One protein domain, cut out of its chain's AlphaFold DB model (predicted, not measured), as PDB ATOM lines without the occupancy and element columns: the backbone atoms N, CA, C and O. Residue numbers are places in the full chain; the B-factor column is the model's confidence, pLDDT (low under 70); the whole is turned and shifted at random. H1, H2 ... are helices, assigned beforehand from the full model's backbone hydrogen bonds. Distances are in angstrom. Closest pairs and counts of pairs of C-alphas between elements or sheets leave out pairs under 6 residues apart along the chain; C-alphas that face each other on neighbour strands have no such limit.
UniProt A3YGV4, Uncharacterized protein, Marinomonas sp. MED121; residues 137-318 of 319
ATOM      1  N   LEU A 137     -57.650 -44.661 138.192       66.56
ATOM      2  CA  LEU A 137     -57.208 -43.310 138.554       66.56
ATOM      3  C   LEU A 137     -55.702 -43.213 138.674       66.56
ATOM      4  O   LEU A 137     -55.111 -42.345 138.046       66.56
ATOM      5  N   SER A 138     -55.089 -44.121 139.434       66.94
ATOM      6  CA  SER A 138     -53.639 -44.125 139.600       66.94
ATOM      7  C   SER A 138     -52.928 -44.280 138.251       66.94
ATOM      8  O   SER A 138     -51.939 -43.593 138.007       66.94
ATOM      9  N   ARG A 139     -53.469 -45.101 137.335       77.00
ATOM     10  CA  ARG A 139     -52.954 -45.206 135.960       77.00
ATOM     11  C   ARG A 139     -53.067 -43.884 135.206       77.00
ATOM     12  O   ARG A 139     -52.124 -43.494 134.527       77.00
ATOM     13  N   LEU A 140     -54.217 -43.221 135.290       74.50
ATOM     14  CA  LEU A 140     -54.459 -41.964 134.586       74.50
ATOM     15  C   LEU A 140     -53.589 -40.825 135.141       74.50
ATOM     16  O   LEU A 140     -53.061 -40.033 134.370       74.50
ATOM     17  N   GLU A 141     -53.376 -40.773 136.456       75.69
ATOM     18  CA  GLU A 141     -52.431 -39.851 137.095       75.69
ATOM     19  C   GLU A 141     -50.995 -40.090 136.617       75.69
ATOM     20  O   GLU A 141     -50.313 -39.142 136.228       75.69
ATOM     21  N   GLU A 142     -50.559 -41.352 136.564       79.50
ATOM     22  CA  GLU A 142     -49.237 -41.709 136.044       79.50
ATOM     23  C   GLU A 142     -49.089 -41.333 134.560       79.50
ATOM     24  O   GLU A 142     -48.044 -40.838 134.137       79.50
ATOM     25  N   GLU A 143     -50.134 -41.531 133.754       79.75
ATOM     26  CA  GLU A 143     -50.142 -41.149 132.342       79.75
ATOM     27  C   GLU A 143     -49.997 -39.634 132.161       79.75
ATOM     28  O   GLU A 143     -49.188 -39.179 131.351       79.75
ATOM     29  N   ILE A 144     -50.708 -38.842 132.963       80.56
ATOM     30  CA  ILE A 144     -50.607 -37.380 132.964       80.56
ATOM     31  C   ILE A 144     -49.202 -36.918 133.349       80.56
ATOM     32  O   ILE A 144     -48.658 -36.014 132.708       80.56
ATOM     33  N   ASP A 145     -48.608 -37.515 134.383       80.38
ATOM     34  CA  ASP A 145     -47.257 -37.160 134.813       80.38
ATOM     35  C   ASP A 145     -46.226 -37.529 133.729       80.38
ATOM     36  O   ASP A 145     -45.365 -36.713 133.399       80.38
ATOM     37  N   ARG A 146     -46.387 -38.678 133.052       82.62
ATOM     38  CA  ARG A 146     -45.573 -39.043 131.875       82.62
ATOM     39  C   ARG A 146     -45.730 -38.049 130.721       82.62
ATOM     40  O   ARG A 146     -44.739 -37.696 130.085       82.62
ATOM     41  N   LEU A 147     -46.947 -37.581 130.434       80.88
ATOM     42  CA  LEU A 147     -47.189 -36.566 129.398       80.88
ATOM     43  C   LEU A 147     -46.542 -35.223 129.760       80.88
ATOM     44  O   LEU A 147     -46.003 -34.535 128.889       80.88
ATOM     45  N   LYS A 148     -46.530 -34.857 131.042       84.19
ATOM     46  CA  LYS A 148     -45.824 -33.666 131.517       84.19
ATOM     47  C   LYS A 148     -44.310 -33.797 131.332       84.19
ATOM     48  O   LYS A 148     -43.685 -32.883 130.791       84.19
ATOM     49  N   ASP A 149     -43.736 -34.935 131.712       84.00
ATOM     50  CA  ASP A 149     -42.307 -35.209 131.535       84.00
ATOM     51  C   ASP A 149     -41.909 -35.223 130.052       84.00
ATOM     52  O   ASP A 149     -40.873 -34.661 129.679       84.00
ATOM     53  N   ASN A 150     -42.758 -35.772 129.179       82.94
ATOM     54  CA  ASN A 150     -42.558 -35.731 127.730       82.94
ATOM     55  C   ASN A 150     -42.516 -34.294 127.195       82.94
ATOM     56  O   ASN A 150     -41.620 -33.969 126.414       82.94
ATOM     57  N   ALA A 151     -43.420 -33.414 127.632       78.25
ATOM     58  CA  ALA A 151     -43.405 -32.009 127.222       78.25
ATOM     59  C   ALA A 151     -42.129 -31.285 127.679       78.25
ATOM     60  O   ALA A 151     -41.531 -30.534 126.906       78.25
ATOM     61  N   VAL A 152     -41.666 -31.548 128.907       84.38
ATOM     62  CA  VAL A 152     -40.397 -31.004 129.420       84.38
ATOM     63  C   VAL A 152     -39.210 -31.520 128.603       84.38
ATOM     64  O   VAL A 152     -38.333 -30.738 128.240       84.38
ATOM     65  N   SER A 153     -39.189 -32.810 128.267       82.94
ATOM     66  CA  SER A 153     -38.159 -33.414 127.414       82.94
ATOM     67  C   SER A 153     -38.137 -32.787 126.016       82.94
ATOM     68  O   SER A 153     -37.079 -32.389 125.525       82.94
ATOM     69  N   ILE A 154     -39.306 -32.574 125.402       78.88
ATOM     70  CA  ILE A 154     -39.416 -31.851 124.128       78.88
ATOM     71  C   ILE A 154     -38.882 -30.419 124.275       78.88
ATOM     72  O   ILE A 154     -38.138 -29.955 123.410       78.88
ATOM     73  N   ALA A 155     -39.167 -29.739 125.387       79.50
ATOM     74  CA  ALA A 155     -38.664 -28.392 125.639       79.50
ATOM     75  C   ALA A 155     -37.138 -28.316 125.802       79.50
ATOM     76  O   ALA A 155     -36.535 -27.302 125.445       79.50
ATOM     77  N   GLN A 156     -36.476 -29.390 126.247       83.75
ATOM     78  CA  GLN A 156     -35.009 -29.458 126.282       83.75
ATOM     79  C   GLN A 156     -34.378 -29.354 124.884       83.75
ATOM     80  O   GLN A 156     -33.213 -28.967 124.766       83.75
ATOM     81  N   THR A 157     -35.144 -29.584 123.811       81.75
ATOM     82  CA  THR A 157     -34.701 -29.338 122.428       81.75
ATOM     83  C   THR A 157     -34.273 -27.878 122.208       81.75
ATOM     84  O   THR A 157     -33.369 -27.627 121.409       81.75
ATOM     85  N   ASN A 158     -34.800 -26.915 122.980       79.12
ATOM     86  CA  ASN A 158     -34.341 -25.518 122.959       79.12
ATOM     87  C   ASN A 158     -32.843 -25.369 123.268       79.12
ATOM     88  O   ASN A 158     -32.183 -24.491 122.715       79.12
ATOM     89  N   VAL A 159     -32.269 -26.245 124.099       83.94
ATOM     90  CA  VAL A 159     -30.826 -26.234 124.391       83.94
ATOM     91  C   VAL A 159     -30.019 -26.595 123.143       83.94
ATOM     92  O   VAL A 159     -29.013 -25.951 122.841       83.94
ATOM     93  N   VAL A 160     -30.481 -27.593 122.384       83.44
ATOM     94  CA  VAL A 160     -29.848 -28.015 121.126       83.44
ATOM     95  C   VAL A 160     -29.941 -26.903 120.082       83.44
ATOM     96  O   VAL A 160     -28.947 -26.601 119.423       83.44
ATOM     97  N   ILE A 161     -31.099 -26.248 119.975       81.81
ATOM     98  CA  ILE A 161     -31.326 -25.118 119.062       81.81
ATOM     99  C   ILE A 161     -30.381 -23.962 119.389       81.81
ATOM    100  O   ILE A 161     -29.679 -23.474 118.502       81.81
ATOM    101  N   ASN A 162     -30.287 -23.574 120.663       83.94
ATOM    102  CA  ASN A 162     -29.370 -22.524 121.106       83.94
ATOM    103  C   ASN A 162     -27.911 -22.874 120.788       83.94
ATOM    104  O   ASN A 162     -27.172 -22.029 120.288       83.94
ATOM    105  N   SER A 163     -27.504 -24.126 121.009       84.62
ATOM    106  CA  SER A 163     -26.161 -24.606 120.665       84.62
ATOM    107  C   SER A 163     -25.870 -24.510 119.159       84.62
ATOM    108  O   SER A 163     -24.821 -24.001 118.757       84.62
ATOM    109  N   LEU A 164     -26.815 -24.930 118.308       83.81
ATOM    110  CA  LEU A 164     -26.689 -24.820 116.850       83.81
ATOM    111  C   LEU A 164     -26.597 -23.360 116.394       83.81
ATOM    112  O   LEU A 164     -25.755 -23.039 115.555       83.81
ATOM    113  N   MET A 165     -27.403 -22.472 116.977       87.75
ATOM    114  CA  MET A 165     -27.373 -21.046 116.656       87.75
ATOM    115  C   MET A 165     -26.055 -20.383 117.057       87.75
ATOM    116  O   MET A 165     -25.468 -19.668 116.247       87.75
ATOM    117  N   VAL A 166     -25.542 -20.677 118.256       87.88
ATOM    118  CA  VAL A 166     -24.221 -20.197 118.703       87.88
ATOM    119  C   VAL A 166     -23.125 -20.675 117.752       87.88
ATOM    120  O   VAL A 166     -22.235 -19.902 117.402       87.88
ATOM    121  N   ARG A 167     -23.199 -21.925 117.281       84.38
ATOM    122  CA  ARG A 167     -22.239 -22.464 116.313       84.38
ATOM    123  C   ARG A 167     -22.316 -21.757 114.957       84.38
ATOM    124  O   ARG A 167     -21.269 -21.430 114.406       84.38
ATOM    125  N   ILE A 168     -23.516 -21.525 114.421       85.00
ATOM    126  CA  ILE A 168     -23.716 -20.785 113.162       85.00
ATOM    127  C   ILE A 168     -23.134 -19.371 113.285       85.00
ATOM    128  O   ILE A 168     -22.354 -18.949 112.431       85.00
ATOM    129  N   ASP A 169     -23.462 -18.667 114.369       86.75
ATOM    130  CA  ASP A 169     -22.990 -17.302 114.603       86.75
ATOM    131  C   ASP A 169     -21.468 -17.246 114.793       86.75
ATOM    132  O   ASP A 169     -20.817 -16.361 114.232       86.75
ATOM    133  N   GLY A 170     -20.888 -18.223 115.497       86.00
ATOM    134  CA  GLY A 170     -19.440 -18.377 115.644       86.00
ATOM    135  C   GLY A 170     -18.733 -18.566 114.303       86.00
ATOM    136  O   GLY A 170     -17.821 -17.807 113.987       86.00
ATOM    137  N   ILE A 171     -19.216 -19.493 113.464       83.31
ATOM    138  CA  ILE A 171     -18.644 -19.726 112.127       83.31
ATOM    139  C   ILE A 171     -18.642 -18.430 111.312       83.31
ATOM    140  O   ILE A 171     -17.647 -18.113 110.668       83.31
ATOM    141  N   ILE A 172     -19.728 -17.657 111.352       83.88
ATOM    142  CA  ILE A 172     -19.848 -16.418 110.576       83.88
ATOM    143  C   ILE A 172     -18.917 -15.327 111.093       83.88
ATOM    144  O   ILE A 172     -18.346 -14.590 110.287       83.88
ATOM    145  N   LEU A 173     -18.773 -15.196 112.412       87.31
ATOM    146  CA  LEU A 173     -17.822 -14.262 113.012       87.31
ATOM    147  C   LEU A 173     -16.386 -14.611 112.606       87.31
ATOM    148  O   LEU A 173     -15.663 -13.726 112.145       87.31
ATOM    149  N   ASP A 174     -16.021 -15.892 112.662       84.38
ATOM    150  CA  ASP A 174     -14.705 -16.377 112.244       84.38
ATOM    151  C   ASP A 174     -14.464 -16.137 110.747       84.38
ATOM    152  O   ASP A 174     -13.397 -15.660 110.349       84.38
ATOM    153  N   THR A 175     -15.460 -16.388 109.887       82.88
ATOM    154  CA  THR A 175     -15.359 -16.084 108.450       82.88
ATOM    155  C   THR A 175     -15.175 -14.584 108.212       82.88
ATOM    156  O   THR A 175     -14.343 -14.196 107.393       82.88
ATOM    157  N   LYS A 176     -15.921 -13.721 108.917       84.31
ATOM    158  CA  LYS A 176     -15.795 -12.258 108.790       84.31
ATOM    159  C   LYS A 176     -14.403 -11.780 109.183       84.31
ATOM    160  O   LYS A 176     -13.812 -11.007 108.432       84.31
ATOM    161  N   ALA A 177     -13.889 -12.264 110.313       84.06
ATOM    162  CA  ALA A 177     -12.545 -11.948 110.782       84.06
ATOM    163  C   ALA A 177     -11.483 -12.395 109.765       84.06
ATOM    164  O   ALA A 177     -10.599 -11.615 109.407       84.06
ATOM    165  N   ASN A 178     -11.621 -13.610 109.225       78.94
ATOM    166  CA  ASN A 178     -10.729 -14.114 108.185       78.94
ATOM    167  C   ASN A 178     -10.751 -13.233 106.938       78.94
ATOM    168  O   ASN A 178      -9.686 -12.841 106.488       78.94
ATOM    169  N   ILE A 179     -11.926 -12.863 106.414       78.50
ATOM    170  CA  ILE A 179     -12.023 -11.979 105.241       78.50
ATOM    171  C   ILE A 179     -11.357 -10.625 105.520       78.50
ATOM    172  O   ILE A 179     -10.622 -10.134 104.669       78.50
ATOM    173  N   SER A 180     -11.576 -10.032 106.700       77.94
ATOM    174  CA  SER A 180     -11.001  -8.723 107.041       77.94
ATOM    175  C   SER A 180      -9.476  -8.710 107.153       77.94
ATOM    176  O   SER A 180      -8.876  -7.649 107.016       77.94
ATOM    177  N   ASN A 181      -8.848  -9.869 107.373       76.31
ATOM    178  CA  ASN A 181      -7.392  -9.988 107.442       76.31
ATOM    179  C   ASN A 181      -6.715  -9.953 106.061       76.31
ATOM    180  O   ASN A 181      -5.491  -9.861 105.994       76.31
ATOM    181  N   PHE A 182      -7.475 -10.016 104.963       69.88
ATOM    182  CA  PHE A 182      -6.923  -9.921 103.613       69.88
ATOM    183  C   PHE A 182      -7.091  -8.508 103.047       69.88
ATOM    184  O   PHE A 182      -8.154  -7.898 103.131       69.88
ATOM    185  N   HIS A 183      -6.026  -7.995 102.429       57.84
ATOM    186  CA  HIS A 183      -5.982  -6.647 101.853       57.84
ATOM    187  C   HIS A 183      -6.703  -6.523 100.498       57.84
ATOM    188  O   HIS A 183      -6.902  -5.414 100.003       57.84
ATOM    189  N   THR A 184      -7.097  -7.646  99.895       63.03
ATOM    190  CA  THR A 184      -7.701  -7.720  98.560       63.03
ATOM    191  C   THR A 184      -9.221  -7.818  98.646       63.03
ATOM    192  O   THR A 184      -9.768  -8.740  99.251       63.03
ATOM    193  N   ASP A 185      -9.920  -6.883  97.998       66.19
ATOM    194  CA  ASP A 185     -11.375  -6.941  97.867       66.19
ATOM    195  C   ASP A 185     -11.772  -8.083  96.918       66.19
ATOM    196  O   ASP A 185     -11.479  -8.035  95.722       66.19
ATOM    197  N   LEU A 186     -12.415  -9.123  97.454       71.88
ATOM    198  CA  LEU A 186     -12.825 -10.312  96.706       71.88
ATOM    199  C   LEU A 186     -14.356 -10.368  96.580       71.88
ATOM    200  O   LEU A 186     -15.043 -10.756  97.535       71.88
ATOM    201  N   PRO A 187     -14.921 -10.029  95.401       75.12
ATOM    202  CA  PRO A 187     -16.367 -10.010  95.179       75.12
ATOM    203  C   PRO A 187     -17.051 -11.348  95.490       75.12
ATOM    204  O   PRO A 187     -18.134 -11.362  96.072       75.12
ATOM    205  N   ALA A 188     -16.404 -12.475  95.171       72.88
ATOM    206  CA  ALA A 188     -16.925 -13.813  95.459       72.88
ATOM    207  C   ALA A 188     -17.054 -14.080  96.971       72.88
ATOM    208  O   ALA A 188     -18.084 -14.579  97.426       72.88
ATOM    209  N   SER A 189     -16.065 -13.666  97.770       74.25
ATOM    210  CA  SER A 189     -16.094 -13.791  99.234       74.25
ATOM    211  C   SER A 189     -17.178 -12.912  99.861       74.25
ATOM    212  O   SER A 189     -17.832 -13.327 100.816       74.25
ATOM    213  N   LYS A 190     -17.439 -11.724  99.293       76.62
ATOM    214  CA  LYS A 190     -18.559 -10.858  99.703       76.62
ATOM    215  C   LYS A 190     -19.925 -11.483  99.403       76.62
ATOM    216  O   LYS A 190     -20.828 -11.376 100.235       76.62
ATOM    217  N   ILE A 191     -20.082 -12.140  98.251       80.56
ATOM    218  CA  ILE A 191     -21.318 -12.855  97.889       80.56
ATOM    219  C   ILE A 191     -21.559 -14.014  98.860       80.56
ATOM    220  O   ILE A 191     -22.621 -14.075  99.475       80.56
ATOM    221  N   LEU A 192     -20.557 -14.868  99.083       77.06
ATOM    222  CA  LEU A 192     -20.679 -15.998 100.006       77.06
ATOM    223  C   LEU A 192     -20.910 -15.538 101.456       77.06
ATOM    224  O   LEU A 192     -21.691 -16.151 102.176       77.06
ATOM    225  N   LEU A 193     -20.312 -14.421 101.883       81.94
ATOM    226  CA  LEU A 193     -20.588 -13.835 103.198       81.94
ATOM    227  C   LEU A 193     -22.038 -13.334 103.327       81.94
ATOM    228  O   LEU A 193     -22.653 -13.453 104.394       81.94
ATOM    229  N   LYS A 194     -22.603 -12.776 102.250       85.56
ATOM    230  CA  LYS A 194     -24.016 -12.387 102.208       85.56
ATOM    231  C   LYS A 194     -24.922 -13.614 102.310       85.56
ATOM    232  O   LYS A 194     -25.861 -13.582 103.101       85.56
ATOM    233  N   GLU A 195     -24.614 -14.689 101.590       83.69
ATOM    234  CA  GLU A 195     -25.338 -15.967 101.680       83.69
ATOM    235  C   GLU A 195     -25.255 -16.574 103.087       83.69
ATOM    236  O   GLU A 195     -26.276 -16.959 103.647       83.69
ATOM    237  N   LEU A 196     -24.074 -16.569 103.717       84.19
ATOM    238  CA  LEU A 196     -23.903 -16.986 105.114       84.19
ATOM    239  C   LEU A 196     -24.778 -16.167 106.070       84.19
ATOM    240  O   LEU A 196     -25.412 -16.708 106.973       84.19
ATOM    241  N   THR A 197     -24.851 -14.853 105.857       83.62
ATOM    242  CA  THR A 197     -25.690 -13.968 106.676       83.62
ATOM    243  C   THR A 197     -27.182 -14.258 106.467       83.62
ATOM    244  O   THR A 197     -27.955 -14.201 107.424       83.62
ATOM    245  N   GLN A 198     -27.594 -14.601 105.243       88.25
ATOM    246  CA  GLN A 198     -28.964 -15.026 104.939       88.25
ATOM    247  C   GLN A 198     -29.299 -16.374 105.588       88.25
ATOM    248  O   GLN A 198     -30.359 -16.490 106.201       88.25
ATOM    249  N   LEU A 199     -28.390 -17.353 105.532       84.56
ATOM    250  CA  LEU A 199     -28.533 -18.647 106.207       84.56
ATOM    251  C   LEU A 199     -28.673 -18.481 107.723       84.56
ATOM    252  O   LEU A 199     -29.565 -19.073 108.325       84.56
ATOM    253  N   ALA A 200     -27.875 -17.607 108.340       84.19
ATOM    254  CA  ALA A 200     -27.996 -17.299 109.766       84.19
ATOM    255  C   ALA A 200     -29.331 -16.653 110.118       84.19
ATOM    256  O   ALA A 200     -29.940 -16.977 111.135       84.19
ATOM    257  N   HIS A 201     -29.792 -15.725 109.279       88.94
ATOM    258  CA  HIS A 201     -31.091 -15.102 109.468       88.94
ATOM    259  C   HIS A 201     -32.215 -16.138 109.374       88.94
ATOM    260  O   HIS A 201     -33.083 -16.169 110.243       88.94
ATOM    261  N   HIS A 202     -32.156 -17.030 108.385       88.19
ATOM    262  CA  HIS A 202     -33.115 -18.119 108.245       88.19
ATOM    263  C   HIS A 202     -33.075 -19.079 109.445       88.19
ATOM    264  O   HIS A 202     -34.123 -19.402 110.000       88.19
ATOM    265  N   GLY A 203     -31.880 -19.436 109.924       83.50
ATOM    266  CA  GLY A 203     -31.697 -20.227 111.142       83.50
ATOM    267  C   GLY A 203     -32.311 -19.565 112.380       83.50
ATOM    268  O   GLY A 203     -32.997 -20.232 113.148       83.50
ATOM    269  N   ARG A 204     -32.159 -18.239 112.544       87.81
ATOM    270  CA  ARG A 204     -32.803 -17.485 113.639       87.81
ATOM    271  C   ARG A 204     -34.322 -17.520 113.558       87.81
ATOM    272  O   ARG A 204     -34.966 -17.695 114.586       87.81
ATOM    273  N   LEU A 205     -34.891 -17.357 112.362       88.81
ATOM    274  CA  LEU A 205     -36.340 -17.448 112.173       88.81
ATOM    275  C   LEU A 205     -36.853 -18.846 112.538       88.81
ATOM    276  O   LEU A 205     -37.815 -18.958 113.288       88.81
ATOM    277  N   LEU A 206     -36.160 -19.904 112.103       87.94
ATOM    278  CA  LEU A 206     -36.496 -21.277 112.488       87.94
ATOM    279  C   LEU A 206     -36.376 -21.507 113.997       87.94
ATOM    280  O   LEU A 206     -37.243 -22.149 114.580       87.94
ATOM    281  N   ALA A 207     -35.339 -20.973 114.644       83.94
ATOM    282  CA  ALA A 207     -35.174 -21.085 116.090       83.94
ATOM    283  C   ALA A 207     -36.330 -20.420 116.855       83.94
ATOM    284  O   ALA A 207     -36.854 -21.013 117.796       83.94
ATOM    285  N   ILE A 208     -36.761 -19.228 116.426       87.81
ATOM    286  CA  ILE A 208     -37.912 -18.516 117.005       87.81
ATOM    287  C   ILE A 208     -39.204 -19.314 116.793       87.81
ATOM    288  O   ILE A 208     -39.975 -19.492 117.735       87.81
ATOM    289  N   ASP A 209     -39.422 -19.829 115.581       86.31
ATOM    290  CA  ASP A 209     -40.582 -20.662 115.261       86.31
ATOM    291  C   ASP A 209     -40.650 -21.910 116.149       86.31
ATOM    292  O   ASP A 209     -41.708 -22.229 116.689       86.31
ATOM    293  N   ILE A 210     -39.533 -22.631 116.305       80.81
ATOM    294  CA  ILE A 210     -39.493 -23.843 117.130       80.81
ATOM    295  C   ILE A 210     -39.725 -23.500 118.606       80.81
ATOM    296  O   ILE A 210     -40.491 -24.197 119.270       80.81
ATOM    297  N   ALA A 211     -39.118 -22.420 119.108       84.88
ATOM    298  CA  ALA A 211     -39.318 -21.973 120.485       84.88
ATOM    299  C   ALA A 211     -40.794 -21.636 120.762       84.88
ATOM    300  O   ALA A 211     -41.350 -22.107 121.747       84.88
ATOM    301  N   SER A 212     -41.454 -20.928 119.840       86.75
ATOM    302  CA  SER A 212     -42.888 -20.618 119.923       86.75
ATOM    303  C   SER A 212     -43.760 -21.881 119.981       86.75
ATOM    304  O   SER A 212     -44.687 -21.972 120.787       86.75
ATOM    305  N   ILE A 213     -43.433 -22.894 119.170       83.94
ATOM    306  CA  ILE A 213     -44.131 -24.189 119.185       83.94
ATOM    307  C   ILE A 213     -43.945 -24.903 120.532       83.94
ATOM    308  O   ILE A 213     -44.900 -25.462 121.071       83.94
ATOM    309  N   ILE A 214     -42.732 -24.878 121.090       82.88
ATOM    310  CA  ILE A 214     -42.425 -25.483 122.392       82.88
ATOM    311  C   ILE A 214     -43.157 -24.758 123.529       82.88
ATOM    312  O   ILE A 214     -43.705 -25.413 124.416       82.88
ATOM    313  N   ASP A 215     -43.208 -23.429 123.504       84.56
ATOM    314  CA  ASP A 215     -43.913 -22.649 124.524       84.56
ATOM    315  C   ASP A 215     -45.421 -22.947 124.501       84.56
ATOM    316  O   ASP A 215     -46.033 -23.159 125.552       84.56
ATOM    317  N   ALA A 216     -46.012 -23.047 123.305       84.50
ATOM    318  CA  ALA A 216     -47.406 -23.450 123.136       84.50
ATOM    319  C   ALA A 216     -47.663 -24.879 123.645       84.50
ATOM    320  O   ALA A 216     -48.643 -25.109 124.353       84.50
ATOM    321  N   LEU A 217     -46.760 -25.824 123.352       83.19
ATOM    322  CA  LEU A 217     -46.816 -27.203 123.849       83.19
ATOM    323  C   LEU A 217     -46.829 -27.254 125.382       83.19
ATOM    324  O   LEU A 217     -47.648 -27.965 125.969       83.19
ATOM    325  N   LEU A 218     -45.924 -26.518 126.035       85.44
ATOM    326  CA  LEU A 218     -45.829 -26.478 127.496       85.44
ATOM    327  C   LEU A 218     -47.088 -25.872 128.119       85.44
ATOM    328  O   LEU A 218     -47.618 -26.426 129.083       85.44
ATOM    329  N   LEU A 219     -47.591 -24.773 127.549       86.00
ATOM    330  CA  LEU A 219     -48.810 -24.119 128.018       86.00
ATOM    331  C   LEU A 219     -50.035 -25.033 127.873       86.00
ATOM    332  O   LEU A 219     -50.776 -25.207 128.841       86.00
ATOM    333  N   ASN A 220     -50.226 -25.650 126.702       82.88
ATOM    334  CA  ASN A 220     -51.349 -26.556 126.443       82.88
ATOM    335  C   ASN A 220     -51.277 -27.810 127.319       82.88
ATOM    336  O   ASN A 220     -52.293 -28.223 127.877       82.88
ATOM    337  N   THR A 221     -50.079 -28.384 127.487       79.31
ATOM    338  CA  THR A 221     -49.859 -29.530 128.381       79.31
ATOM    339  C   THR A 221     -50.248 -29.162 129.805       79.31
ATOM    340  O   THR A 221     -51.060 -29.856 130.404       79.31
ATOM    341  N   GLN A 222     -49.756 -28.035 130.323       83.81
ATOM    342  CA  GLN A 222     -50.085 -27.586 131.673       83.81
ATOM    343  C   GLN A 222     -51.597 -27.373 131.847       83.81
ATOM    344  O   GLN A 222     -52.180 -27.907 132.785       83.81
ATOM    345  N   GLN A 223     -52.253 -26.670 130.917       83.69
ATOM    346  CA  GLN A 223     -53.696 -26.417 130.978       83.69
ATOM    347  C   GLN A 223     -54.527 -27.705 130.951       83.69
ATOM    348  O   GLN A 223     -55.448 -27.855 131.755       83.69
ATOM    349  N   LYS A 224     -54.217 -28.640 130.043       78.25
ATOM    350  CA  LYS A 224     -54.946 -29.910 129.923       78.25
ATOM    351  C   LYS A 224     -54.688 -30.816 131.124       78.25
ATOM    352  O   LYS A 224     -55.635 -31.367 131.673       78.25
ATOM    353  N   THR A 225     -53.446 -30.911 131.593       77.88
ATOM    354  CA  THR A 225     -53.102 -31.629 132.829       77.88
ATOM    355  C   THR A 225     -53.861 -31.067 134.034       77.88
ATOM    356  O   THR A 225     -54.420 -31.840 134.812       77.88
ATOM    357  N   ASP A 226     -53.947 -29.743 134.173       80.31
ATOM    358  CA  ASP A 226     -54.688 -29.103 135.264       80.31
ATOM    359  C   ASP A 226     -56.198 -29.365 135.159       80.31
ATOM    360  O   ASP A 226     -56.842 -29.665 136.165       80.31
ATOM    361  N   GLN A 227     -56.769 -29.336 133.950       78.81
ATOM    362  CA  GLN A 227     -58.172 -29.706 133.715       78.81
ATOM    363  C   GLN A 227     -58.457 -31.163 134.079       78.81
ATOM    364  O   GLN A 227     -59.486 -31.450 134.697       78.81
ATOM    365  N   VAL A 228     -57.552 -32.082 133.735       75.56
ATOM    366  CA  VAL A 228     -57.705 -33.486 134.114       75.56
ATOM    367  C   VAL A 228     -57.622 -33.633 135.635       75.56
ATOM    368  O   VAL A 228     -58.522 -34.224 136.224       75.56
ATOM    369  N   LYS A 229     -56.642 -33.008 136.301       71.94
ATOM    370  CA  LYS A 229     -56.527 -33.032 137.772       71.94
ATOM    371  C   LYS A 229     -57.753 -32.443 138.474       71.94
ATOM    372  O   LYS A 229     -58.204 -32.998 139.471       71.94
ATOM    373  N   LEU A 230     -58.326 -31.356 137.957       73.00
ATOM    374  CA  LEU A 230     -59.576 -30.785 138.479       73.00
ATOM    375  C   LEU A 230     -60.761 -31.742 138.307       73.00
ATOM    376  O   LEU A 230     -61.557 -31.888 139.232       73.00
ATOM    377  N   THR A 231     -60.853 -32.410 137.155       67.44
ATOM    378  CA  THR A 231     -61.911 -33.393 136.873       67.44
ATOM    379  C   THR A 231     -61.809 -34.595 137.814       67.44
ATOM    380  O   THR A 231     -62.825 -35.019 138.352       67.44
ATOM    381  N   LEU A 232     -60.596 -35.094 138.080       64.81
ATOM    382  CA  LEU A 232     -60.362 -36.225 138.990       64.81
ATOM    383  C   LEU A 232     -60.571 -35.855 140.468       64.81
ATOM    384  O   LEU A 232     -61.159 -36.624 141.221       64.81
ATOM    385  N   ASN A 233     -60.154 -34.658 140.893       63.25
ATOM    386  CA  ASN A 233     -60.341 -34.205 142.277       63.25
ATOM    387  C   ASN A 233     -61.799 -33.827 142.595       63.25
ATOM    388  O   ASN A 233     -62.225 -33.943 143.744       63.25
ATOM    389  N   GLY A 234     -62.570 -33.377 141.599       56.91
ATOM    390  CA  GLY A 234     -63.990 -33.039 141.754       56.91
ATOM    391  C   GLY A 234     -64.902 -34.254 141.951       56.91
ATOM    392  O   GLY A 234     -65.931 -34.136 142.617       56.91
ATOM    393  N   SER A 235     -64.503 -35.425 141.445       53.78
ATOM    394  CA  SER A 235     -65.284 -36.671 141.494       53.78
ATOM    395  C   SER A 235     -65.090 -37.489 142.781       53.78
ATOM    396  O   SER A 235     -65.850 -38.425 143.020       53.78
ATOM    397  N   PHE A 236     -64.110 -37.143 143.632       51.19
ATOM    398  CA  PHE A 236     -63.679 -37.937 144.801       51.19
ATOM    399  C   PHE A 236     -64.090 -37.389 146.174       51.19
ATOM    400  O   PHE A 236     -63.372 -37.564 147.158       51.19
ATOM    401  N   LEU A 237     -65.258 -36.753 146.300       44.75
ATOM    402  CA  LEU A 237     -65.777 -36.403 147.630       44.75
ATOM    403  C   LEU A 237     -66.252 -37.674 148.374       44.75
ATOM    404  O   LEU A 237     -67.267 -38.252 147.982       44.75
ATOM    405  N   PRO A 238     -65.587 -38.117 149.466       41.22
ATOM    406  CA  PRO A 238     -65.778 -39.456 150.050       41.22
ATOM    407  C   PRO A 238     -67.063 -39.644 150.871       41.22
ATOM    408  O   PRO A 238     -67.149 -40.560 151.689       41.22
ATOM    409  N   SER A 239     -68.062 -38.777 150.744       38.53
ATOM    410  CA  SER A 239     -69.181 -38.783 151.684       38.53
ATOM    411  C   SER A 239     -70.435 -38.153 151.097       38.53
ATOM    412  O   SER A 239     -70.635 -36.963 151.305       38.53
ATOM    413  N   MET A 240     -71.298 -38.925 150.426       39.84
ATOM    414  CA  MET A 240     -72.749 -38.666 150.386       39.84
ATOM    415  C   MET A 240     -73.559 -39.924 150.000       39.84
ATOM    416  O   MET A 240     -73.012 -40.845 149.399       39.84
ATOM    417  N   PRO A 241     -74.848 -40.011 150.390       42.19
ATOM    418  CA  PRO A 241     -75.573 -41.282 150.536       42.19
ATOM    419  C   PRO A 241     -76.205 -41.858 149.252       42.19
ATOM    420  O   PRO A 241     -76.823 -42.919 149.318       42.19
ATOM    421  N   GLU A 242     -76.087 -41.202 148.095       46.34
ATOM    422  CA  GLU A 242     -76.796 -41.588 146.861       46.34
ATOM    423  C   GLU A 242     -75.880 -42.337 145.875       46.34
ATOM    424  O   GLU A 242     -75.220 -41.746 145.026       46.34
ATOM    425  N   LYS A 243     -75.836 -43.671 145.993       48.06
ATOM    426  CA  LYS A 243     -74.826 -44.537 145.346       48.06
ATOM    427  C   LYS A 243     -74.992 -44.796 143.836       48.06
ATOM    428  O   LYS A 243     -73.996 -45.102 143.187       48.06
ATOM    429  N   ASP A 244     -76.192 -44.671 143.263       42.91
ATOM    430  CA  ASP A 244     -76.442 -45.090 141.866       42.91
ATOM    431  C   ASP A 244     -76.319 -43.958 140.829       42.91
ATOM    432  O   ASP A 244     -75.852 -44.194 139.714       42.91
ATOM    433  N   LEU A 245     -76.689 -42.718 141.175       42.91
ATOM    434  CA  LEU A 245     -76.523 -41.562 140.278       42.91
ATOM    435  C   LEU A 245     -75.047 -41.156 140.136       42.91
ATOM    436  O   LEU A 245     -74.596 -40.829 139.041       42.91
ATOM    437  N   GLN A 246     -74.269 -41.290 141.211       51.62
ATOM    438  CA  GLN A 246     -72.869 -40.862 141.261       51.62
ATOM    439  C   GLN A 246     -71.918 -41.772 140.477       51.62
ATOM    440  O   GLN A 246     -70.938 -41.291 139.921       51.62
ATOM    441  N   MET A 247     -72.215 -43.073 140.359       52.12
ATOM    442  CA  MET A 247     -71.380 -43.996 139.574       52.12
ATOM    443  C   MET A 247     -71.401 -43.639 138.080       52.12
ATOM    444  O   MET A 247     -70.381 -43.710 137.401       52.12
ATOM    445  N   ARG A 248     -72.563 -43.219 137.564       53.91
ATOM    446  CA  ARG A 248     -72.721 -42.803 136.164       53.91
ATOM    447  C   ARG A 248     -72.002 -41.486 135.880       53.91
ATOM    448  O   ARG A 248     -71.358 -41.370 134.839       53.91
ATOM    449  N   ASP A 249     -72.097 -40.525 136.794       59.38
ATOM    450  CA  ASP A 249     -71.393 -39.245 136.679       59.38
ATOM    451  C   ASP A 249     -69.875 -39.438 136.798       59.38
ATOM    452  O   ASP A 249     -69.129 -38.903 135.980       59.38
ATOM    453  N   TYR A 250     -69.429 -40.335 137.681       62.97
ATOM    454  CA  TYR A 250     -68.036 -40.771 137.791       62.97
ATOM    455  C   TYR A 250     -67.495 -41.382 136.489       62.97
ATOM    456  O   TYR A 250     -66.463 -40.940 135.989       62.97
ATOM    457  N   PHE A 251     -68.185 -42.364 135.890       65.50
ATOM    458  CA  PHE A 251     -67.722 -42.965 134.631       65.50
ATOM    459  C   PHE A 251     -67.682 -41.943 133.490       65.50
ATOM    460  O   PHE A 251     -66.794 -42.008 132.643       65.50
ATOM    461  N   ASN A 252     -68.607 -40.977 133.478       68.12
ATOM    462  CA  ASN A 252     -68.602 -39.893 132.500       68.12
ATOM    463  C   ASN A 252     -67.423 -38.928 132.706       68.12
ATOM    464  O   ASN A 252     -66.835 -38.471 131.729       68.12
ATOM    465  N   GLU A 253     -67.087 -38.584 133.948       66.81
ATOM    466  CA  GLU A 253     -65.951 -37.711 134.269       66.81
ATOM    467  C   GLU A 253     -64.611 -38.402 134.020       66.81
ATOM    468  O   GLU A 253     -63.721 -37.801 133.419       66.81
ATOM    469  N   PHE A 254     -64.501 -39.686 134.365       69.69
ATOM    470  CA  PHE A 254     -63.342 -40.510 134.040       69.69
ATOM    471  C   PHE A 254     -63.153 -40.653 132.522       69.69
ATOM    472  O   PHE A 254     -62.046 -40.471 132.021       69.69
ATOM    473  N   ASP A 255     -64.224 -40.903 131.760       74.56
ATOM    474  CA  ASP A 255     -64.159 -40.968 130.293       74.56
ATOM    475  C   ASP A 255     -63.745 -39.621 129.674       74.56
ATOM    476  O   ASP A 255     -62.933 -39.587 128.748       74.56
ATOM    477  N   LYS A 256     -64.230 -38.492 130.213       76.00
ATOM    478  CA  LYS A 256     -63.783 -37.149 129.798       76.00
ATOM    479  C   LYS A 256     -62.298 -36.929 130.082       76.00
ATOM    480  O   LYS A 256     -61.578 -36.476 129.198       76.00
ATOM    481  N   ALA A 257     -61.843 -37.263 131.286       72.56
ATOM    482  CA  ALA A 257     -60.449 -37.150 131.694       72.56
ATOM    483  C   ALA A 257     -59.527 -38.015 130.812       72.56
ATOM    484  O   ALA A 257     -58.500 -37.543 130.325       72.56
ATOM    485  N   ASN A 258     -59.947 -39.247 130.518       76.38
ATOM    486  CA  ASN A 258     -59.234 -40.160 129.632       76.38
ATOM    487  C   ASN A 258     -59.186 -39.645 128.180       76.38
ATOM    488  O   ASN A 258     -58.149 -39.717 127.523       76.38
ATOM    489  N   LYS A 259     -60.278 -39.070 127.660       83.56
ATOM    490  CA  LYS A 259     -60.288 -38.428 126.330       83.56
ATOM    491  C   LYS A 259     -59.326 -37.246 126.257       83.56
ATOM    492  O   LYS A 259     -58.551 -37.174 125.310       83.56
ATOM    493  N   LEU A 260     -59.320 -36.382 127.273       79.12
ATOM    494  CA  LEU A 260     -58.390 -35.254 127.357       79.12
ATOM    495  C   LEU A 260     -56.924 -35.718 127.409       79.12
ATOM    496  O   LEU A 260     -56.086 -35.111 126.742       79.12
ATOM    497  N   SER A 261     -56.622 -36.803 128.137       78.62
ATOM    498  CA  SER A 261     -55.284 -37.422 128.155       78.62
ATOM    499  C   SER A 261     -54.863 -37.902 126.764       78.62
ATOM    500  O   SER A 261     -53.793 -37.543 126.274       78.62
ATOM    501  N   ASN A 262     -55.742 -38.635 126.074       80.31
ATOM    502  CA  ASN A 262     -55.468 -39.145 124.728       80.31
ATOM    503  C   ASN A 262     -55.300 -38.024 123.690       80.31
ATOM    504  O   ASN A 262     -54.402 -38.086 122.850       80.31
ATOM    505  N   GLU A 263     -56.138 -36.986 123.744       83.56
ATOM    506  CA  GLU A 263     -56.010 -35.808 122.879       83.56
ATOM    507  C   GLU A 263     -54.690 -35.073 123.122       83.56
ATOM    508  O   GLU A 263     -54.033 -34.665 122.166       83.56
ATOM    509  N   LEU A 264     -54.284 -34.922 124.387       80.62
ATOM    510  CA  LEU A 264     -52.992 -34.343 124.739       80.62
ATOM    511  C   LEU A 264     -51.843 -35.197 124.188       80.62
ATOM    512  O   LEU A 264     -50.947 -34.656 123.550       80.62
ATOM    513  N   ALA A 265     -51.882 -36.519 124.368       77.62
ATOM    514  CA  ALA A 265     -50.852 -37.425 123.860       77.62
ATOM    515  C   ALA A 265     -50.672 -37.321 122.334       77.62
ATOM    516  O   ALA A 265     -49.542 -37.277 121.840       77.62
ATOM    517  N   LEU A 266     -51.779 -37.242 121.588       85.31
ATOM    518  CA  LEU A 266     -51.759 -37.083 120.134       85.31
ATOM    519  C   LEU A 266     -51.168 -35.726 119.720       85.31
ATOM    520  O   LEU A 266     -50.277 -35.682 118.873       85.31
ATOM    521  N   GLU A 267     -51.599 -34.642 120.365       82.50
ATOM    522  CA  GLU A 267     -51.081 -33.291 120.116       82.50
ATOM    523  C   GLU A 267     -49.570 -33.209 120.396       82.50
ATOM    524  O   GLU A 267     -48.811 -32.683 119.581       82.50
ATOM    525  N   GLN A 268     -49.093 -33.804 121.497       81.69
ATOM    526  CA  GLN A 268     -47.660 -33.870 121.797       81.69
ATOM    527  C   GLN A 268     -46.876 -34.635 120.720       81.69
ATOM    528  O   GLN A 268     -45.782 -34.209 120.346       81.69
ATOM    529  N   ALA A 269     -47.419 -35.740 120.200       79.38
ATOM    530  CA  ALA A 269     -46.772 -36.526 119.150       79.38
ATOM    531  C   ALA A 269     -46.665 -35.749 117.824       79.38
ATOM    532  O   ALA A 269     -45.610 -35.762 117.180       79.38
ATOM    533  N   GLU A 270     -47.725 -35.037 117.435       83.62
ATOM    534  CA  GLU A 270     -47.737 -34.187 116.239       83.62
ATOM    535  C   GLU A 270     -46.736 -33.029 116.358       83.62
ATOM    536  O   GLU A 270     -45.931 -32.798 115.448       83.62
ATOM    537  N   LEU A 271     -46.722 -32.344 117.506       78.94
ATOM    538  CA  LEU A 271     -45.801 -31.237 117.767       78.94
ATOM    539  C   LEU A 271     -44.343 -31.710 117.833       78.94
ATOM    540  O   LEU A 271     -43.469 -31.074 117.242       78.94
ATOM    541  N   ALA A 272     -44.068 -32.854 118.463       77.81
ATOM    542  CA  ALA A 272     -42.730 -33.445 118.490       77.81
ATOM    543  C   ALA A 272     -42.217 -33.760 117.076       77.81
ATOM    544  O   ALA A 272     -41.058 -33.486 116.752       77.81
ATOM    545  N   GLN A 273     -43.083 -34.287 116.207       84.38
ATOM    546  CA  GLN A 273     -42.733 -34.549 114.815       84.38
ATOM    547  C   GLN A 273     -42.470 -33.247 114.040       84.38
ATOM    548  O   GLN A 273     -41.505 -33.184 113.275       84.38
ATOM    549  N   ALA A 274     -43.264 -32.196 114.260       81.62
ATOM    550  CA  ALA A 274     -43.044 -30.887 113.641       81.62
ATOM    551  C   ALA A 274     -41.714 -30.246 114.083       81.62
ATOM    552  O   ALA A 274     -40.948 -29.763 113.244       81.62
ATOM    553  N   ILE A 275     -41.401 -30.301 115.383       79.50
ATOM    554  CA  ILE A 275     -40.127 -29.831 115.947       79.50
ATOM    555  C   ILE A 275     -38.960 -30.601 115.331       79.50
ATOM    556  O   ILE A 275     -37.983 -29.990 114.902       79.50
ATOM    557  N   LYS A 276     -39.068 -31.930 115.221       84.56
ATOM    558  CA  LYS A 276     -38.037 -32.779 114.612       84.56
ATOM    559  C   LYS A 276     -37.729 -32.376 113.169       84.56
ATOM    560  O   LYS A 276     -36.560 -32.325 112.796       84.56
ATOM    561  N   VAL A 277     -38.752 -32.091 112.360       85.56
ATOM    562  CA  VAL A 277     -38.566 -31.648 110.968       85.56
ATOM    563  C   VAL A 277     -37.821 -30.312 110.928       85.56
ATOM    564  O   VAL A 277     -36.774 -30.229 110.293       85.56
ATOM    565  N   LYS A 278     -38.274 -29.306 111.688       83.56
ATOM    566  CA  LYS A 278     -37.611 -27.991 111.733       83.56
ATOM    567  C   LYS A 278     -36.186 -28.054 112.308       83.56
ATOM    568  O   LYS A 278     -35.315 -27.295 111.888       83.56
ATOM    569  N   LEU A 279     -35.919 -28.959 113.252       83.81
ATOM    570  CA  LEU A 279     -34.575 -29.193 113.789       83.81
ATOM    571  C   LEU A 279     -33.629 -29.752 112.715       83.81
ATOM    572  O   LEU A 279     -32.459 -29.368 112.671       83.81
ATOM    573  N   ASN A 280     -34.125 -30.637 111.844       84.25
ATOM    574  CA  ASN A 280     -33.344 -31.136 110.712       84.25
ATOM    575  C   ASN A 280     -32.987 -29.997 109.751       84.25
ATOM    576  O   ASN A 280     -31.817 -29.879 109.389       84.25
ATOM    577  N   ASP A 281     -33.943 -29.116 109.437       85.56
ATOM    578  CA  ASP A 281     -33.698 -27.936 108.598       85.56
ATOM    579  C   ASP A 281     -32.613 -27.033 109.216       85.56
ATOM    580  O   ASP A 281     -31.667 -26.626 108.540       85.56
ATOM    581  N   LEU A 282     -32.677 -26.782 110.531       81.75
ATOM    582  CA  LEU A 282     -31.660 -26.003 111.246       81.75
ATOM    583  C   LEU A 282     -30.277 -26.680 111.227       81.75
ATOM    584  O   LEU A 282     -29.250 -26.015 111.069       81.75
ATOM    585  N   SER A 283     -30.237 -28.005 111.373       85.69
ATOM    586  CA  SER A 283     -29.009 -28.793 111.244       85.69
ATOM    587  C   SER A 283     -28.415 -28.676 109.835       85.69
ATOM    588  O   SER A 283     -27.198 -28.542 109.690       85.69
ATOM    589  N   ASP A 284     -29.244 -28.708 108.796       86.06
ATOM    590  CA  ASP A 284     -28.784 -28.596 107.412       86.06
ATOM    591  C   ASP A 284     -28.261 -27.188 107.099       86.06
ATOM    592  O   ASP A 284     -27.185 -27.065 106.508       86.06
ATOM    593  N   ILE A 285     -28.892 -26.137 107.636       83.81
ATOM    594  CA  ILE A 285     -28.348 -24.767 107.610       83.81
ATOM    595  C   ILE A 285     -26.976 -24.707 108.286       83.81
ATOM    596  O   ILE A 285     -26.057 -24.073 107.762       83.81
ATOM    597  N   ALA A 286     -26.795 -25.367 109.435       79.19
ATOM    598  CA  ALA A 286     -25.508 -25.393 110.127       79.19
ATOM    599  C   ALA A 286     -24.416 -26.096 109.298       79.19
ATOM    600  O   ALA A 286     -23.273 -25.628 109.252       79.19
ATOM    601  N   LYS A 287     -24.754 -27.193 108.605       87.69
ATOM    602  CA  LYS A 287     -23.835 -27.884 107.682       87.69
ATOM    603  C   LYS A 287     -23.476 -27.001 106.490       87.69
ATOM    604  O   LYS A 287     -22.294 -26.870 106.173       87.69
ATOM    605  N   GLU A 288     -24.465 -26.376 105.856       88.31
ATOM    606  CA  GLU A 288     -24.254 -25.505 104.699       88.31
ATOM    607  C   GLU A 288     -23.414 -24.274 105.069       88.31
ATOM    608  O   GLU A 288     -22.467 -23.931 104.360       88.31
ATOM    609  N   THR A 289     -23.691 -23.675 106.231       83.06
ATOM    610  CA  THR A 289     -22.903 -22.580 106.818       83.06
ATOM    611  C   THR A 289     -21.434 -22.976 106.961       83.06
ATOM    612  O   THR A 289     -20.537 -22.230 106.561       83.06
ATOM    613  N   ASN A 290     -21.166 -24.179 107.475       83.00
ATOM    614  CA  ASN A 290     -19.805 -24.684 107.615       83.00
ATOM    615  C   ASN A 290     -19.114 -24.892 106.254       83.00
ATOM    616  O   ASN A 290     -17.971 -24.473 106.086       83.00
ATOM    617  N   ILE A 291     -19.799 -25.495 105.276       87.19
ATOM    618  CA  ILE A 291     -19.245 -25.732 103.931       87.19
ATOM    619  C   ILE A 291     -18.903 -24.406 103.246       87.19
ATOM    620  O   ILE A 291     -17.780 -24.226 102.780       87.19
ATOM    621  N   LYS A 292     -19.835 -23.445 103.228       85.25
ATOM    622  CA  LYS A 292     -19.611 -22.135 102.599       85.25
ATOM    623  C   LYS A 292     -18.484 -21.359 103.283       85.25
ATOM    624  O   LYS A 292     -17.667 -20.756 102.592       85.25
ATOM    625  N   SER A 293     -18.389 -21.421 104.613       83.25
ATOM    626  CA  SER A 293     -17.270 -20.830 105.360       83.25
ATOM    627  C   SER A 293     -15.923 -21.436 104.951       83.25
ATOM    628  O   SER A 293     -14.986 -20.699 104.640       83.25
ATOM    629  N   GLN A 294     -15.833 -22.767 104.856       84.69
ATOM    630  CA  GLN A 294     -14.619 -23.452 104.401       84.69
ATOM    631  C   GLN A 294     -14.252 -23.092 102.957       84.69
ATOM    632  O   GLN A 294     -13.078 -22.868 102.672       84.69
ATOM    633  N   CYS A 295     -15.236 -22.984 102.058       83.31
ATOM    634  CA  CYS A 295     -15.005 -22.527 100.688       83.31
ATOM    635  C   CYS A 295     -14.389 -21.126 100.660       83.31
ATOM    636  O   CYS A 295     -13.391 -20.933  99.974       83.31
ATOM    637  N   ILE A 296     -14.926 -20.178 101.441       80.00
ATOM    638  CA  ILE A 296     -14.345 -18.833 101.551       80.00
ATOM    639  C   ILE A 296     -12.899 -18.932 102.034       80.00
ATOM    640  O   ILE A 296     -12.004 -18.434 101.362       80.00
ATOM    641  N   VAL A 297     -12.649 -19.587 103.171       81.25
ATOM    642  CA  VAL A 297     -11.302 -19.666 103.764       81.25
ATOM    643  C   VAL A 297     -10.292 -20.286 102.794       81.25
ATOM    644  O   VAL A 297      -9.197 -19.747 102.636       81.25
ATOM    645  N   ASN A 298     -10.662 -21.366 102.103       81.25
ATOM    646  CA  ASN A 298      -9.795 -22.017 101.122       81.25
ATOM    647  C   ASN A 298      -9.539 -21.119  99.906       81.25
ATOM    648  O   ASN A 298      -8.386 -20.932  99.535       81.25
ATOM    649  N   SER A 299     -10.573 -20.481  99.343       79.25
ATOM    650  CA  SER A 299     -10.392 -19.543  98.229       79.25
ATOM    651  C   SER A 299      -9.506 -18.353  98.607       79.25
ATOM    652  O   SER A 299      -8.652 -17.955  97.820       79.25
ATOM    653  N   MET A 300      -9.651 -17.803  99.819       75.56
ATOM    654  CA  MET A 300      -8.782 -16.722 100.303       75.56
ATOM    655  C   MET A 300      -7.329 -17.198 100.465       75.56
ATOM    656  O   MET A 300      -6.397 -16.487 100.085       75.56
ATOM    657  N   ARG A 301      -7.125 -18.414 100.995       77.31
ATOM    658  CA  ARG A 301      -5.798 -19.029 101.137       77.31
ATOM    659  C   ARG A 301      -5.124 -19.226  99.779       77.31
ATOM    660  O   ARG A 301      -3.977 -18.816  99.630       77.31
ATOM    661  N   ASP A 302      -5.835 -19.796  98.810       74.56
ATOM    662  CA  ASP A 302      -5.302 -20.097  97.478       74.56
ATOM    663  C   ASP A 302      -4.858 -18.819  96.749       74.56
ATOM    664  O   ASP A 302      -3.770 -18.782  96.162       74.56
ATOM    665  N   ILE A 303      -5.646 -17.741  96.861       71.12
ATOM    666  CA  ILE A 303      -5.331 -16.417  96.294       71.12
ATOM    667  C   ILE A 303      -4.098 -15.804  96.964       71.12
ATOM    668  O   ILE A 303      -3.210 -15.283  96.291       71.12
ATOM    669  N   SER A 304      -3.996 -15.902  98.291       65.69
ATOM    670  CA  SER A 304      -2.812 -15.426  99.012       65.69
ATOM    671  C   SER A 304      -1.547 -16.187  98.613       65.69
ATOM    672  O   SER A 304      -0.485 -15.576  98.488       65.69
ATOM    673  N   THR A 305      -1.638 -17.504  98.407       69.25
ATOM    674  CA  THR A 305      -0.493 -18.316  97.972       69.25
ATOM    675  C   THR A 305      -0.091 -18.049  96.524       69.25
ATOM    676  O   THR A 305       1.100 -18.072  96.220       69.25
ATOM    677  N   THR A 306      -1.043 -17.742  95.635       62.09
ATOM    678  CA  THR A 306      -0.737 -17.380  94.239       62.09
ATOM    679  C   THR A 306      -0.082 -16.006  94.137       62.09
ATOM    680  O   THR A 306       0.917 -15.881  93.434       62.09
ATOM    681  N   GLN A 307      -0.538 -15.006  94.904       59.94
ATOM    682  CA  GLN A 307       0.118 -13.689  94.940       59.94
ATOM    683  C   GLN A 307       1.555 -13.758  95.478       59.94
ATOM    684  O   GLN A 307       2.447 -13.116  94.924       59.94
ATOM    685  N   GLN A 308       1.811 -14.564  96.517       56.66
ATOM    686  CA  GLN A 308       3.179 -14.790  97.002       56.66
ATOM    687  C   GLN A 308       4.054 -15.496  95.954       56.66
ATOM    688  O   GLN A 308       5.209 -15.111  95.778       56.66
ATOM    689  N   GLY A 309       3.508 -16.472  95.221       49.84
ATOM    690  CA  GLY A 309       4.205 -17.168  94.135       49.84
ATOM    691  C   GLY A 309       4.595 -16.251  92.971       49.84
ATOM    692  O   GLY A 309       5.759 -16.235  92.580       49.84
ATOM    693  N   GLU A 310       3.670 -15.422  92.476       53.59
ATOM    694  CA  GLU A 310       3.955 -14.461  91.396       53.59
ATOM    695  C   GLU A 310       4.994 -13.410  91.813       53.59
ATOM    696  O   GLU A 310       5.874 -13.064  91.027       53.59
ATOM    697  N   SER A 311       4.954 -12.942  93.066       51.88
ATOM    698  CA  SER A 311       5.962 -12.002  93.576       51.88
ATOM    699  C   SER A 311       7.366 -12.615  93.728       51.88
ATOM    700  O   SER A 311       8.358 -11.901  93.589       51.88
ATOM    701  N   LEU A 312       7.469 -13.931  93.953       53.12
ATOM    702  CA  LEU A 312       8.741 -14.665  94.008       53.12
ATOM    703  C   LEU A 312       9.307 -14.974  92.611       53.12
ATOM    704  O   LEU A 312      10.522 -14.894  92.423       53.12
ATOM    705  N   ASP A 313       8.456 -15.279  91.629       51.66
ATOM    706  CA  ASP A 313       8.889 -15.512  90.242       51.66
ATOM    707  C   ASP A 313       9.283 -14.208  89.525       51.66
ATOM    708  O   ASP A 313      10.244 -14.201  88.754       51.66
ATOM    709  N   PHE A 314       8.644 -13.075  89.842       49.94
ATOM    710  CA  PHE A 314       9.093 -11.759  89.362       49.94
ATOM    711  C   PHE A 314      10.478 -11.369  89.897       49.94
ATOM    712  O   PHE A 314      11.268 -10.781  89.161       49.94
ATOM    713  N   ALA A 315      10.797 -11.717  91.148       49.09
ATOM    714  CA  ALA A 315      12.112 -11.450  91.733       49.09
ATOM    715  C   ALA A 315      13.224 -12.308  91.100       49.09
ATOM    716  O   ALA A 315      14.349 -11.847  90.966       49.09
ATOM    717  N   LYS A 316      12.912 -13.530  90.649       51.19
ATOM    718  CA  LYS A 316      13.877 -14.428  89.988       51.19
ATOM    719  C   LYS A 316      14.191 -14.085  88.533       51.19
ATOM    720  O   LYS A 316      15.203 -14.551  88.022       51.19
ATOM    721  N   HIS A 317      13.318 -13.347  87.853       51.66
ATOM    722  CA  HIS A 317      13.491 -12.981  86.442       51.66
ATOM    723  C   HIS A 317      14.060 -11.571  86.231       51.66
ATOM    724  O   HIS A 317      14.247 -11.159  85.085       51.66
ATOM    725  N   HIS A 318      14.341 -10.846  87.317       45.31
ATOM    726  CA  HIS A 318      14.942  -9.511  87.292       45.31
ATOM    727  C   HIS A 318      16.360  -9.434  87.891       45.31
ATOM    728  O   HIS A 318      16.924  -8.339  87.902       45.31
TER     729      HIS A 318
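This is residues 137 to 318 of the 319 residues of an uncharacterized protein of Marinomonas sp. MED121 (UniProt A3YGV4). Three long helices lie side by side in an up-and-down bundle, each running against the one before it, and together make a thin rod. H3, the longest, sticks out past the body with residues 305 to 316 at one end, and residues 237 to 245 stand free at the other. The 182 printed residues hold three named helices, in the order H1, H2, H3, and no named strand; the class is all helix. The whole is extended, with a radius of gyration of the C-alphas of 28.9 A and spans of 115 by 19 by 17 A.

Start with H1, residues 137 to 180, and set it beside H2, residues 187 to 234: they touch, closest at the C-alphas of Ala 155 and Ile 214, 5.8 A apart. This helical hairpin has a shallow tilt of 14 degrees, opposite ways. Go on to H3, residues 243 to 316, which forms a helical hairpin with H2 at a shallow tilt of 14 degrees; their closest C-alphas, of Val 228 and Ala 257, are 5.2 A apart. H3 also touches H1, running the same way at a shallow tilt of 14 degrees, closest at the C-alphas of Ile 168 and Ala 286, 5.8 A. In H2 every O i to N i+4 pair is within hydrogen-bond range; in H1 36 of 40 are, in H3 68 of 70.

Find C-alpha 137 at (-57.208, -43.310, 138.554); from there H1 runs 65.8 A to C-alpha 180. H2 runs 70.5 A back to C-alpha 234 at (-63.990, -33.039, 141.754). H3 runs 108.8 A to C-alpha 316 at (13.877, -14.428, 89.988).

The C-alphas farthest apart, of Pro 241 and His 318, are 114.9 A from each other. The printed part has no cut, and both links are short. Look for pLDDT under 70 at residues 137 to 138, 182 to 185, 231 to 254 and 304 to 318.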